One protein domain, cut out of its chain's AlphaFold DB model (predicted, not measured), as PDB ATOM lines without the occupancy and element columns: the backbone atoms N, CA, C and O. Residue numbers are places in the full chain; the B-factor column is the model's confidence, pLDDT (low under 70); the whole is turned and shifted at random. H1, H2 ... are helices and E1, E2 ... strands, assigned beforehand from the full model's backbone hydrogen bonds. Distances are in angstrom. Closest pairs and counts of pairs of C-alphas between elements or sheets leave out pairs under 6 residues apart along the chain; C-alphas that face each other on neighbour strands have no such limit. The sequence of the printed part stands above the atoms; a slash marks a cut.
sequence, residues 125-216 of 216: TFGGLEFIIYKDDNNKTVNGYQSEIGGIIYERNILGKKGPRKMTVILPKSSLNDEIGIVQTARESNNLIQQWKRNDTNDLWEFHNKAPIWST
ATOM      1  N   THR A 125      46.432  91.150  89.438       88.50
ATOM      2  CA  THR A 125      47.008  90.936  90.771       88.50
ATOM      3  C   THR A 125      47.835  92.133  91.220       88.50
ATOM      4  O   THR A 125      48.627  92.673  90.435       88.50
ATOM      5  N   PHE A 126      47.752  92.483  92.504       80.00
ATOM      6  CA  PHE A 126      48.712  93.392  93.126       80.00
ATOM      7  C   PHE A 126      50.126  92.790  93.023       80.00
ATOM      8  O   PHE A 126      50.325  91.610  93.300       80.00
ATOM      9  N   GLY A 127      51.096  93.566  92.534       83.75
ATOM     10  CA  GLY A 127      52.444  93.075  92.204       83.75
ATOM     11  C   GLY A 127      52.671  92.717  90.728       83.75
ATOM     12  O   GLY A 127      53.817  92.509  90.340       83.75
ATOM     13  N   GLY A 128      51.624  92.722  89.892       89.38
ATOM     14  CA  GLY A 128      51.767  92.617  88.434       89.38
ATOM     15  C   GLY A 128      52.327  91.274  87.972       89.38
ATOM     16  O   GLY A 128      53.317  91.239  87.248       89.38
ATOM     17  N   LEU A 129      51.716  90.182  88.424       93.50
ATOM     18  CA  LEU A 129      52.042  88.824  87.985       93.50
ATOM     19  C   LEU A 129      51.090  88.343  86.892       93.50
ATOM     20  O   LEU A 129      51.486  87.561  86.044       93.50
ATOM     21  N   GLU A 130      49.857  88.838  86.893       96.31
ATOM     22  CA  GLU A 130      48.830  88.494  85.913       96.31
ATOM     23  C   GLU A 130      48.339  89.757  85.215       96.31
ATOM     24  O   GLU A 130      47.969  90.733  85.880       96.31
ATOM     25  N   PHE A 131      48.314  89.732  83.886       97.06
ATOM     26  CA  PHE A 131      47.836  90.818  83.040       97.06
ATOM     27  C   PHE A 131      46.857  90.296  81.998       97.06
ATOM     28  O   PHE A 131      47.088  89.248  81.408       97.06
ATOM     29  N   ILE A 132      45.806  91.066  81.733       95.88
ATOM     30  CA  ILE A 132      44.858  90.809  80.649       95.88
ATOM     31  C   ILE A 132      44.925  91.966  79.658       95.88
ATOM     32  O   ILE A 132      45.051  93.129  80.063       95.88
ATOM     33  N   ILE A 133      44.874  91.626  78.374       95.56
ATOM     34  CA  ILE A 133      44.726  92.562  77.267       95.56
ATOM     35  C   ILE A 133      43.255  92.576  76.861       95.56
ATOM     36  O   ILE A 133      42.687  91.544  76.503       95.56
ATOM     37  N   TYR A 134      42.671  93.764  76.905       92.50
ATOM     38  CA  TYR A 134      41.323  94.054  76.455       92.50
ATOM     39  C   TYR A 134      41.381  94.756  75.101       92.50
ATOM     40  O   TYR A 134      42.200  95.657  74.917       92.50
ATOM     41  N   LYS A 135      40.518  94.355  74.170       90.50
ATOM     42  CA  LYS A 135      40.225  95.120  72.958       90.50
ATOM     43  C   LYS A 135      39.185  96.176  73.314       90.50
ATOM     44  O   LYS A 135      38.110  95.843  73.814       90.50
ATOM     45  N   ASP A 136      39.530  97.437  73.095       86.06
ATOM     46  CA  ASP A 136      38.654  98.561  73.400       86.06
ATOM     47  C   ASP A 136      37.814  98.856  72.156       86.06
ATOM     48  O   ASP A 136      38.231  99.564  71.240       86.06
ATOM     49  N   ASP A 137      36.622  98.272  72.105       73.44
ATOM     50  CA  ASP A 137      35.660  98.581  71.056       73.44
ATOM     51  C   ASP A 137      34.912  99.874  71.426       73.44
ATOM     52  O   ASP A 137      34.332  99.990  72.507       73.44
ATOM     53  N   ASN A 138      34.882 100.857  70.517       58.62
ATOM     54  CA  ASN A 138      34.130 102.115  70.698       58.62
ATOM     55  C   ASN A 138      32.633 101.884  70.988       58.62
ATOM     56  O   ASN A 138      31.960 102.741  71.570       58.62
ATOM     57  N   ASN A 139      32.123 100.703  70.630       51.44
ATOM     58  CA  ASN A 139      30.853 100.182  71.109       51.44
ATOM     59  C   ASN A 139      31.000  99.780  72.578       51.44
ATOM     60  O   ASN A 139      31.176  98.607  72.900       51.44
ATOM     61  N   LYS A 140      30.945 100.795  73.454       50.62
ATOM     62  CA  LYS A 140      30.861 100.688  74.916       50.62
ATOM     63  C   LYS A 140      30.172  99.392  75.307       50.62
ATOM     64  O   LYS A 140      28.972  99.306  75.074       50.62
ATOM     65  N   THR A 141      30.926  98.455  75.890       53.75
ATOM     66  CA  THR A 141      30.484  97.325  76.729       53.75
ATOM     67  C   THR A 141      28.960  97.208  76.809       53.75
ATOM     68  O   THR A 141      28.357  97.565  77.827       53.75
ATOM     69  N   VAL A 142      28.317  96.797  75.712       48.41
ATOM     70  CA  VAL A 142      26.861  96.687  75.671       48.41
ATOM     71  C   VAL A 142      26.584  95.529  76.614       48.41
ATOM     72  O   VAL A 142      26.981  94.399  76.346       48.41
ATOM     73  N   ASN A 143      26.034  95.833  77.789       56.41
ATOM     74  CA  ASN A 143      25.803  94.899  78.900       56.41
ATOM     75  C   ASN A 143      27.014  94.579  79.808       56.41
ATOM     76  O   ASN A 143      26.973  93.599  80.546       56.41
ATOM     77  N   GLY A 144      28.076  95.396  79.806       66.25
ATOM     78  CA  GLY A 144      29.197  95.245  80.752       66.25
ATOM     79  C   GLY A 144      30.204  94.139  80.410       66.25
ATOM     80  O   GLY A 144      31.082  93.845  81.219       66.25
ATOM     81  N   TYR A 145      30.100  93.545  79.218       74.12
ATOM     82  CA  TYR A 145      31.072  92.578  78.713       74.12
ATOM     83  C   TYR A 145      32.358  93.274  78.269       74.12
ATOM     84  O   TYR A 145      32.310  94.309  77.605       74.12
ATOM     85  N   GLN A 146      33.498  92.687  78.618       83.31
ATOM     86  CA  GLN A 146      34.822  93.099  78.166       83.31
ATOM     87  C   GLN A 146      35.362  92.079  77.159       83.31
ATOM     88  O   GLN A 146      35.275  90.875  77.399       83.31
ATOM     89  N   SER A 147      35.914  92.573  76.049       90.12
ATOM     90  CA  SER A 147      36.540  91.766  74.997       90.12
ATOM     91  C   SER A 147      37.995  91.472  75.366       90.12
ATOM     92  O   SER A 147      38.856  92.338  75.237       90.12
ATOM     93  N   GLU A 148      38.284  90.272  75.854       92.62
ATOM     94  CA  GLU A 148      39.626  89.815  76.219       92.62
ATOM     95  C   GLU A 148      40.307  89.145  75.022       92.62
ATOM     96  O   GLU A 148      39.760  88.218  74.428       92.62
ATOM     97  N   ILE A 149      41.509  89.611  74.675       94.00
ATOM     98  CA  ILE A 149      42.275  89.131  73.507       94.00
ATOM     99  C   ILE A 149      43.606  88.476  73.880       94.00
ATOM    100  O   ILE A 149      44.319  87.965  73.022       94.00
ATOM    101  N   GLY A 150      43.965  88.478  75.163       95.81
ATOM    102  CA  GLY A 150      45.166  87.799  75.624       95.81
ATOM    103  C   GLY A 150      45.404  87.917  77.121       95.81
ATOM    104  O   GLY A 150      44.952  88.857  77.778       95.81
ATOM    105  N   GLY A 151      46.142  86.954  77.660       96.94
ATOM    106  CA  GLY A 151      46.536  86.875  79.059       96.94
ATOM    107  C   GLY A 151      48.035  86.635  79.186       96.94
ATOM    108  O   GLY A 151      48.613  85.869  78.421       96.94
ATOM    109  N   ILE A 152      48.670  87.287  80.156       97.75
ATOM    110  CA  ILE A 152      50.083  87.100  80.488       97.75
ATOM    111  C   ILE A 152      50.198  86.767  81.966       97.75
ATOM    112  O   ILE A 152      49.705  87.513  82.814       97.75
ATOM    113  N   ILE A 153      50.888  85.675  82.271       96.81
ATOM    114  CA  ILE A 153      51.108  85.189  83.630       96.81
ATOM    115  C   ILE A 153      52.604  85.021  83.862       96.81
ATOM    116  O   ILE A 153      53.301  84.384  83.077       96.81
ATOM    117  N   TYR A 154      53.086  85.565  84.971       94.06
ATOM    118  CA  TYR A 154      54.435  85.369  85.475       94.06
ATOM    119  C   TYR A 154      54.391  84.510  86.733       94.06
ATOM    120  O   TYR A 154      53.673  84.823  87.688       94.06
ATOM    121  N   GLU A 155      55.211  83.463  86.778       90.88
ATOM    122  CA  GLU A 155      55.379  82.692  88.004       90.88
ATOM    123  C   GLU A 155      56.042  83.542  89.099       90.88
ATOM    124  O   GLU A 155      56.961  84.339  88.858       90.88
ATOM    125  N   ARG A 156      55.580  83.359  90.343       85.62
ATOM    126  CA  ARG A 156      56.227  83.970  91.505       85.62
ATOM    127  C   ARG A 156      57.578  83.310  91.731       85.62
ATOM    128  O   ARG A 156      57.659  82.107  91.948       85.62
ATOM    129  N   ASN A 157      58.625  84.126  91.799       79.88
ATOM    130  CA  ASN A 157      59.902  83.663  92.322       79.88
ATOM    131  C   ASN A 157      59.778  83.507  93.838       79.88
ATOM    132  O   ASN A 157      59.679  84.498  94.562       79.88
ATOM    133  N   ILE A 158      59.782  82.266  94.307       69.56
ATOM    134  CA  ILE A 158      59.776  81.934  95.729       69.56
ATOM    135  C   ILE A 158      61.236  81.681  96.149       69.56
ATOM    136  O   ILE A 158      61.941  80.897  95.518       69.56
ATOM    137  N   LEU A 159      61.699  82.385  97.189       61.69
ATOM    138  CA  LEU A 159      62.986  82.161  97.873       61.69
ATOM    139  C   LEU A 159      64.278  82.313  97.027       61.69
ATOM    140  O   LEU A 159      65.200  81.509  97.109       61.69
ATOM    141  N   GLY A 160      64.411  83.395  96.256       60.59
ATOM    142  CA  GLY A 160      65.746  83.910  95.897       60.59
ATOM    143  C   GLY A 160      66.559  83.124  94.856       60.59
ATOM    144  O   GLY A 160      67.715  83.477  94.618       60.59
ATOM    145  N   LYS A 161      65.983  82.127  94.170       62.31
ATOM    146  CA  LYS A 161      66.609  81.545  92.970       62.31
ATOM    147  C   LYS A 161      66.661  82.613  91.867       62.31
ATOM    148  O   LYS A 161      65.640  82.969  91.279       62.31
ATOM    149  N   LYS A 162      67.852  83.174  91.628       63.03
ATOM    150  CA  LYS A 162      68.133  84.189  90.599       63.03
ATOM    151  C   LYS A 162      68.138  83.538  89.211       63.03
ATOM    152  O   LYS A 162      69.190  83.244  88.660       63.03
ATOM    153  N   GLY A 163      66.953  83.290  88.667       75.19
ATOM    154  CA  GLY A 163      66.761  82.867  87.282       75.19
ATOM    155  C   GLY A 163      65.701  83.724  86.585       75.19
ATOM    156  O   GLY A 163      64.903  84.382  87.269       75.19
ATOM    157  N   PRO A 164      65.671  83.743  85.242       81.00
ATOM    158  CA  PRO A 164      64.571  84.346  84.499       81.00
ATOM    159  C   PRO A 164      63.227  83.762  84.946       81.00
ATOM    160  O   PRO A 164      63.098  82.551  85.125       81.00
ATOM    161  N   ARG A 165      62.235  84.633  85.161       86.69
ATOM    162  CA  ARG A 165      60.881  84.202  85.535       86.69
ATOM    163  C   ARG A 165      60.265  83.412  84.392       86.69
ATOM    164  O   ARG A 165      60.370  83.831  83.241       86.69
ATOM    165  N   LYS A 166      59.578  82.322  84.729       90.75
ATOM    166  CA  LYS A 166      58.700  81.648  83.777       90.75
ATOM    167  C   LYS A 166      57.504  82.543  83.466       90.75
ATOM    168  O   LYS A 166      56.947  83.184  84.362       90.75
ATOM    169  N   MET A 167      57.158  82.587  82.192       94.88
ATOM    170  CA  MET A 167      56.097  83.393  81.620       94.88
ATOM    171  C   MET A 167      55.239  82.507  80.724       94.88
ATOM    172  O   MET A 167      55.761  81.820  79.843       94.88
ATOM    173  N   THR A 168      53.931  82.590  80.934       96.81
ATOM    174  CA  THR A 168      52.907  81.967  80.100       96.81
ATOM    175  C   THR A 168      52.098  83.064  79.420       96.81
ATOM    176  O   THR A 168      51.707  84.043  80.062       96.81
ATOM    177  N   VAL A 169      51.859  82.913  78.120       97.69
ATOM    178  CA  VAL A 169      50.965  83.758  77.326       97.69
ATOM    179  C   VAL A 169      49.811  82.900  76.839       97.69
ATOM    180  O   VAL A 169      50.026  81.818  76.302       97.69
ATOM    181  N   ILE A 170      48.595  83.397  77.025       96.69
ATOM    182  CA  ILE A 170      47.358  82.742  76.610       96.69
ATOM    183  C   ILE A 170      46.693  83.635  75.574       96.69
ATOM    184  O   ILE A 170      46.489  84.820  75.842       96.69
ATOM    185  N   LEU A 171      46.331  83.073  74.426       94.75
ATOM    186  CA  LEU A 171      45.546  83.751  73.397       94.75
ATOM    187  C   LEU A 171      44.278  82.938  73.120       94.75
ATOM    188  O   LEU A 171      44.376  81.716  73.001       94.75
ATOM    189  N   PRO A 172      43.096  83.561  72.992       93.38
ATOM    190  CA  PRO A 172      41.920  82.841  72.524       93.38
ATOM    191  C   PRO A 172      42.124  82.305  71.103       93.38
ATOM    192  O   PRO A 172      42.732  82.967  70.256       93.38
ATOM    193  N   LYS A 173      41.593  81.117  70.820       90.50
ATOM    194  CA  LYS A 173      41.468  80.613  69.451       90.50
ATOM    195  C   LYS A 173      40.379  81.403  68.732       90.50
ATOM    196  O   LYS A 173      39.348  81.725  69.317       90.50
ATOM    197  N   SER A 174      40.619  81.726  67.467       82.38
ATOM    198  CA  SER A 174      39.582  82.294  66.612       82.38
ATOM    199  C   SER A 174      38.726  81.181  66.015       82.38
ATOM    200  O   SER A 174      39.252  80.142  65.614       82.38
ATOM    201  N   SER A 175      37.418  81.414  65.934       69.44
ATOM    202  CA  SER A 175      36.476  80.530  65.236       69.44
ATOM    203  C   SER A 175      36.540  80.690  63.713       69.44
ATOM    204  O   SER A 175      36.065  79.818  62.987       69.44
ATOM    205  N   LEU A 176      37.108  81.800  63.228       67.56
ATOM    206  CA  LEU A 176      37.268  82.126  61.813       67.56
ATOM    207  C   LEU A 176      38.755  82.250  61.475       67.56
ATOM    208  O   LEU A 176      39.531  82.841  62.234       67.56
ATOM    209  N   ASN A 177      39.154  81.693  60.330       60.91
ATOM    210  CA  ASN A 177      40.508  81.882  59.817       60.91
ATOM    211  C   ASN A 177      40.770  83.385  59.618       60.91
ATOM    212  O   ASN A 177      39.888  84.108  59.167       60.91
ATOM    213  N   ASP A 178      41.982  83.821  59.960       66.12
ATOM    214  CA  ASP A 178      42.492  85.191  59.778       66.12
ATOM    215  C   ASP A 178      41.936  86.283  60.716       66.12
ATOM    216  O   ASP A 178      42.269  87.457  60.552       66.12
ATOM    217  N   GLU A 179      41.188  85.925  61.765       79.38
ATOM    218  CA  GLU A 179      40.778  86.863  62.823       79.38
ATOM    219  C   GLU A 179      41.481  86.592  64.162       79.38
ATOM    220  O   GLU A 179      41.937  85.481  64.448       79.38
ATOM    221  N   ILE A 180      41.572  87.624  65.009       83.00
ATOM    222  CA  ILE A 180      42.003  87.460  66.399       83.00
ATOM    223  C   ILE A 180      40.886  86.799  67.210       83.00
ATOM    224  O   ILE A 180      39.727  87.205  67.143       83.00
ATOM    225  N   GLY A 181      41.232  85.797  68.017       83.94
ATOM    226  CA  GLY A 181      40.279  85.226  68.960       83.94
ATOM    227  C   GLY A 181      39.906  86.243  70.043       83.94
ATOM    228  O   GLY A 181      40.771  86.928  70.595       83.94
ATOM    229  N   ILE A 182      38.617  86.322  70.372       86.12
ATOM    230  CA  ILE A 182      38.084  87.218  71.404       86.12
ATOM    231  C   ILE A 182      37.247  86.395  72.381       86.12
ATOM    232  O   ILE A 182      36.329  85.688  71.973       86.12
ATOM    233  N   VAL A 183      37.511  86.544  73.679       86.06
ATOM    234  CA  VAL A 183      36.631  86.047  74.744       86.06
ATOM    235  C   VAL A 183      35.866  87.223  75.325       86.06
ATOM    236  O   VAL A 183      36.459  88.167  75.841       86.06
ATOM    237  N   GLN A 184      34.539  87.174  75.271       84.06
ATOM    238  CA  GLN A 184      33.699  88.164  75.938       84.06
ATOM    239  C   GLN A 184      33.366  87.693  77.351       84.06
ATOM    240  O   GLN A 184      32.747  86.646  77.538       84.06
ATOM    241  N   THR A 185      33.734  88.481  78.360       75.88
ATOM    242  CA  THR A 185      33.416  88.163  79.756       75.88
ATOM    243  C   THR A 185      32.705  89.313  80.452       75.88
ATOM    244  O   THR A 185      33.113  90.467  80.349       75.88
ATOM    245  N   ALA A 186      31.629  89.005  81.179       71.00
ATOM    246  CA  ALA A 186      30.913  89.973  82.018       71.00
ATOM    247  C   ALA A 186      31.388  89.969  83.479       71.00
ATOM    248  O   ALA A 186      31.001  90.838  84.258       71.00
ATOM    249  N   ARG A 187      32.176  88.966  83.896       74.31
ATOM    250  CA  ARG A 187      32.563  88.778  85.301       74.31
ATOM    251  C   ARG A 187      34.046  88.500  85.434       74.31
ATOM    252  O   ARG A 187      34.586  87.621  84.773       74.31
ATOM    253  N   GLU A 188      34.673  89.154  86.407       73.38
ATOM    254  CA  GLU A 188      36.093  88.938  86.696       73.38
ATOM    255  C   GLU A 188      36.421  87.489  87.077       73.38
ATOM    256  O   GLU A 188      37.523  87.028  86.792       73.38
ATOM    257  N   SER A 189      35.480  86.761  87.687       77.75
ATOM    258  CA  SER A 189      35.655  85.351  88.056       77.75
ATOM    259  C   SER A 189      35.722  84.400  86.857       77.75
ATOM    260  O   SER A 189      36.119  83.250  87.024       77.75
ATOM    261  N   ASN A 190      35.361  84.867  85.659       83.44
ATOM    262  CA  ASN A 190      35.335  84.078  84.431       83.44
ATOM    263  C   ASN A 190      36.175  84.728  83.321       83.44
ATOM    264  O   ASN A 190      35.792  84.698  82.156       83.44
ATOM    265  N   ASN A 191      37.276  85.384  83.691       89.38
ATOM    266  CA  ASN A 191      38.229  85.921  82.721       89.38
ATOM    267  C   ASN A 191      39.129  84.818  82.132       89.38
ATOM    268  O   ASN A 191      39.209  83.713  82.676       89.38
ATOM    269  N   LEU A 192      39.849  85.145  81.063       91.81
ATOM    270  CA  LEU A 192      40.726  84.261  80.297       91.81
ATOM    271  C   LEU A 192      41.752  83.526  81.172       91.81
ATOM    272  O   LEU A 192      41.966  82.324  81.032       91.81
ATOM    273  N   ILE A 193      42.359  84.228  82.132       94.38
ATOM    274  CA  ILE A 193      43.335  83.632  83.054       94.38
ATOM    275  C   ILE A 193      42.648  82.652  84.013       94.38
ATOM    276  O   ILE A 193      43.223  81.615  84.338       94.38
ATOM    277  N   GLN A 194      41.429  82.945  84.475       93.38
ATOM    278  CA  GLN A 194      40.664  82.020  85.322       93.38
ATOM    279  C   GLN A 194      40.196  80.788  84.546       93.38
ATOM    280  O   GLN A 194      40.154  79.696  85.106       93.38
ATOM    281  N   GLN A 195      39.870  80.937  83.260       92.62
ATOM    282  CA  GLN A 195      39.583  79.811  82.377       92.62
ATOM    283  C   GLN A 195      40.794  78.877  82.270       92.62
ATOM    284  O   GLN A 195      40.688  77.700  82.614       92.62
ATOM    285  N   TRP A 196      41.968  79.429  81.954       94.81
ATOM    286  CA  TRP A 196      43.216  78.666  81.909       94.81
ATOM    287  C   TRP A 196      43.563  78.004  83.251       94.81
ATOM    288  O   TRP A 196      43.875  76.819  83.289       94.81
ATOM    289  N   LYS A 197      43.415  78.709  84.382       93.81
ATOM    290  CA  LYS A 197      43.649  78.143  85.729       93.81
ATOM    291  C   LYS A 197      42.737  76.961  86.078       93.81
ATOM    292  O   LYS A 197      43.086  76.180  86.959       93.81
ATOM    293  N   ARG A 198      41.574  76.842  85.431       94.25
ATOM    294  CA  ARG A 198      40.648  75.707  85.579       94.25
ATOM    295  C   ARG A 198      40.960  74.555  84.616       94.25
ATOM    296  O   ARG A 198      40.203  73.591  84.593       94.25
ATOM    297  N   ASN A 199      42.054  74.640  83.853       93.44
ATOM    298  CA  ASN A 199      42.417  73.719  82.772       93.44
ATOM    299  C   ASN A 199      41.365  73.630  81.653       93.44
ATOM    300  O   ASN A 199      41.293  72.627  80.947       93.44
ATOM    301  N   ASP A 200      40.560  74.677  81.468       91.88
ATOM    302  CA  ASP A 200      39.644  74.783  80.333       91.88
ATOM    303  C   ASP A 200      40.367  75.458  79.156       91.88
ATOM    304  O   ASP A 200      40.284  76.666  78.949       91.88
ATOM    305  N   THR A 201      41.185  74.686  78.439       89.19
ATOM    306  CA  THR A 201      42.103  75.204  77.407       89.19
ATOM    307  C   THR A 201      41.734  74.784  75.985       89.19
ATOM    308  O   THR A 201      42.493  75.046  75.050       89.19
ATOM    309  N   ASN A 202      40.569  74.158  75.791       89.69
ATOM    310  CA  ASN A 202      40.131  73.669  74.479       89.69
ATOM    311  C   ASN A 202      40.114  74.788  73.430       89.69
ATOM    312  O   ASN A 202      40.612  74.598  72.317       89.69
ATOM    313  N   ASP A 203      39.683  75.983  73.834       90.62
ATOM    314  CA  ASP A 203      39.559  77.159  72.971       90.62
ATOM    315  C   ASP A 203      40.723  78.149  73.128       90.62
ATOM    316  O   ASP A 203      40.620  79.306  72.725       90.62
ATOM    317  N   LEU A 204      41.852  77.716  73.705       93.31
ATOM    318  CA  LEU A 204      42.992  78.578  74.028       93.31
ATOM    319  C   LEU A 204      44.289  78.089  73.374       93.31
ATOM    320  O   LEU A 204      44.584  76.893  73.333       93.31
ATOM    321  N   TRP A 205      45.090  79.030  72.883       93.88
ATOM    322  CA  TRP A 205      46.503  78.823  72.593       93.88
ATOM    323  C   TRP A 205      47.336  79.187  73.818       93.88
ATOM    324  O   TRP A 205      47.198  80.283  74.362       93.88
ATOM    325  N   GLU A 206      48.227  78.285  74.216       95.81
ATOM    326  CA  GLU A 206      49.152  78.478  75.328       95.81
ATOM    327  C   GLU A 206      50.594  78.513  74.821       95.81
ATOM    328  O   GLU A 206      51.037  77.638  74.076       95.81
ATOM    329  N   PHE A 207      51.330  79.538  75.239       96.50
ATOM    330  CA  PHE A 207      52.728  79.741  74.894       96.50
ATOM    331  C   PHE A 207      53.553  79.950  76.154       96.50
ATOM    332  O   PHE A 207      53.119  80.611  77.096       96.50
ATOM    333  N   HIS A 208      54.793  79.473  76.128       95.75
ATOM    334  CA  HIS A 208      55.751  79.682  77.206       95.75
ATOM    335  C   HIS A 208      57.014  80.347  76.679       95.75
ATOM    336  O   HIS A 208      57.434  80.111  75.542       95.75
ATOM    337  N   ASN A 209      57.661  81.157  77.516       93.56
ATOM    338  CA  ASN A 209      58.980  81.664  77.170       93.56
ATOM    339  C   ASN A 209      59.975  80.503  77.018       93.56
ATOM    340  O   ASN A 209      59.984  79.552  77.802       93.56
ATOM    341  N   LYS A 210      60.878  80.616  76.043       92.31
ATOM    342  CA  LYS A 210      61.987  79.672  75.904       92.31
ATOM    343  C   LYS A 210      62.893  79.755  77.137       92.31
ATOM    344  O   LYS A 210      63.206  80.852  77.610       92.31
ATOM    345  N   ALA A 211      63.323  78.601  77.648       86.12
ATOM    346  CA  ALA A 211      64.298  78.548  78.730       86.12
ATOM    347  C   ALA A 211      65.641  79.144  78.257       86.12
ATOM    348  O   ALA A 211      66.067  78.864  77.130       86.12
ATOM    349  N   PRO A 212      66.306  79.974  79.081       85.62
ATOM    350  CA  PRO A 212      67.608  80.526  78.732       85.62
ATOM    351  C   PRO A 212      68.633  79.399  78.588       85.62
ATOM    352  O   PRO A 212      68.657  78.465  79.390       85.62
ATOM    353  N   ILE A 213      69.508  79.518  77.592       85.81
ATOM    354  CA  ILE A 213      70.698  78.678  77.466       85.81
ATOM    355  C   ILE A 213      71.879  79.558  77.856       85.81
ATOM    356  O   ILE A 213      72.089  80.608  77.249       85.81
ATOM    357  N   TRP A 214      72.608  79.165  78.898       80.06
ATOM    358  CA  TRP A 214      73.791  79.895  79.341       80.06
ATOM    359  C   TRP A 214      74.960  79.531  78.428       80.06
ATOM    360  O   TRP A 214      75.347  78.367  78.370       80.06
ATOM    361  N   SER A 215      75.498  80.512  77.702       81.81
ATOM    362  CA  SER A 215      76.770  80.338  77.003       81.81
ATOM    363  C   SER A 215      77.897  80.392  78.031       81.81
ATOM    364  O   SER A 215      78.075  81.423  78.684       81.81
ATOM    365  N   THR A 216      78.603  79.280  78.192       71.44
ATOM    366  CA  THR A 216      79.870  79.189  78.931       71.44
ATOM    367  C   THR A 216      81.036  79.601  78.058       71.44
ATOM    368  O   THR A 216      81.016  79.195  76.872       71.44
TER     369      THR A 216
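AT A GLANCE: This is residues 125 to 216 of the 216 residues of the protein "Hypothetical protein" of Adineta ricciae (UniProt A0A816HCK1). With little regular structure, the domain is a strongly twisted, branched sheet of E1 to E5 with short helix H1 packed over one face. Residues 155 to 166 loop out toward the same end as the tail 209 to 216. The printed part has 92 residues, 35 in named elements, mostly strand, ordered E1 E2 E3 E4 H1 E5; neighbour strands are antiparallel. It is loose, radius of gyration of the C-alphas 15.7 A, spanning 54 by 33 by 26 A.

IN THESE COORDINATES: E1, residues 130 to 135, begins at C-alpha 130 (48.830, 88.494, 85.913) and spans 16.9 A. E2, 146 to 154, spans 22.3 A and bends by 70 degrees at residue 149. E3 is 167 to 172, 16.9 A; E4 183 to 185, 6.3 A; H1 192 to 197, 8.7 A. E5, 204 to 208, spans 13.2 A, ending at (55.751, 79.682, 77.206).

HOW THE PARTS SIT: Hairpins E1 and E2, and E2 and E3, form a meander, each strand the antiparallel neighbour of the one before. E1 lies on one side of E2, N 131 to O 152 2.8 A; E3, N 151 to O 170 2.8 A, and E4, N 146 to O 185 2.8 A, on the other. E5 neighbours E3, N 169 to O 207 2.8 A. H1 is on the sheet, its closest C-alphas to E2 being Ile 193 and Gly 151, 6.1 A; its O i to N i+4 pairs are within hydrogen-bond range.

THE WHOLE: The farthest C-alphas, Asn 143 and Thr 216, are 56.3 A apart. The printed part has no cut; link E2 to E3 is long. Residues 138 to 144, 158 to 162 and 175 to 178 have pLDDT under 70.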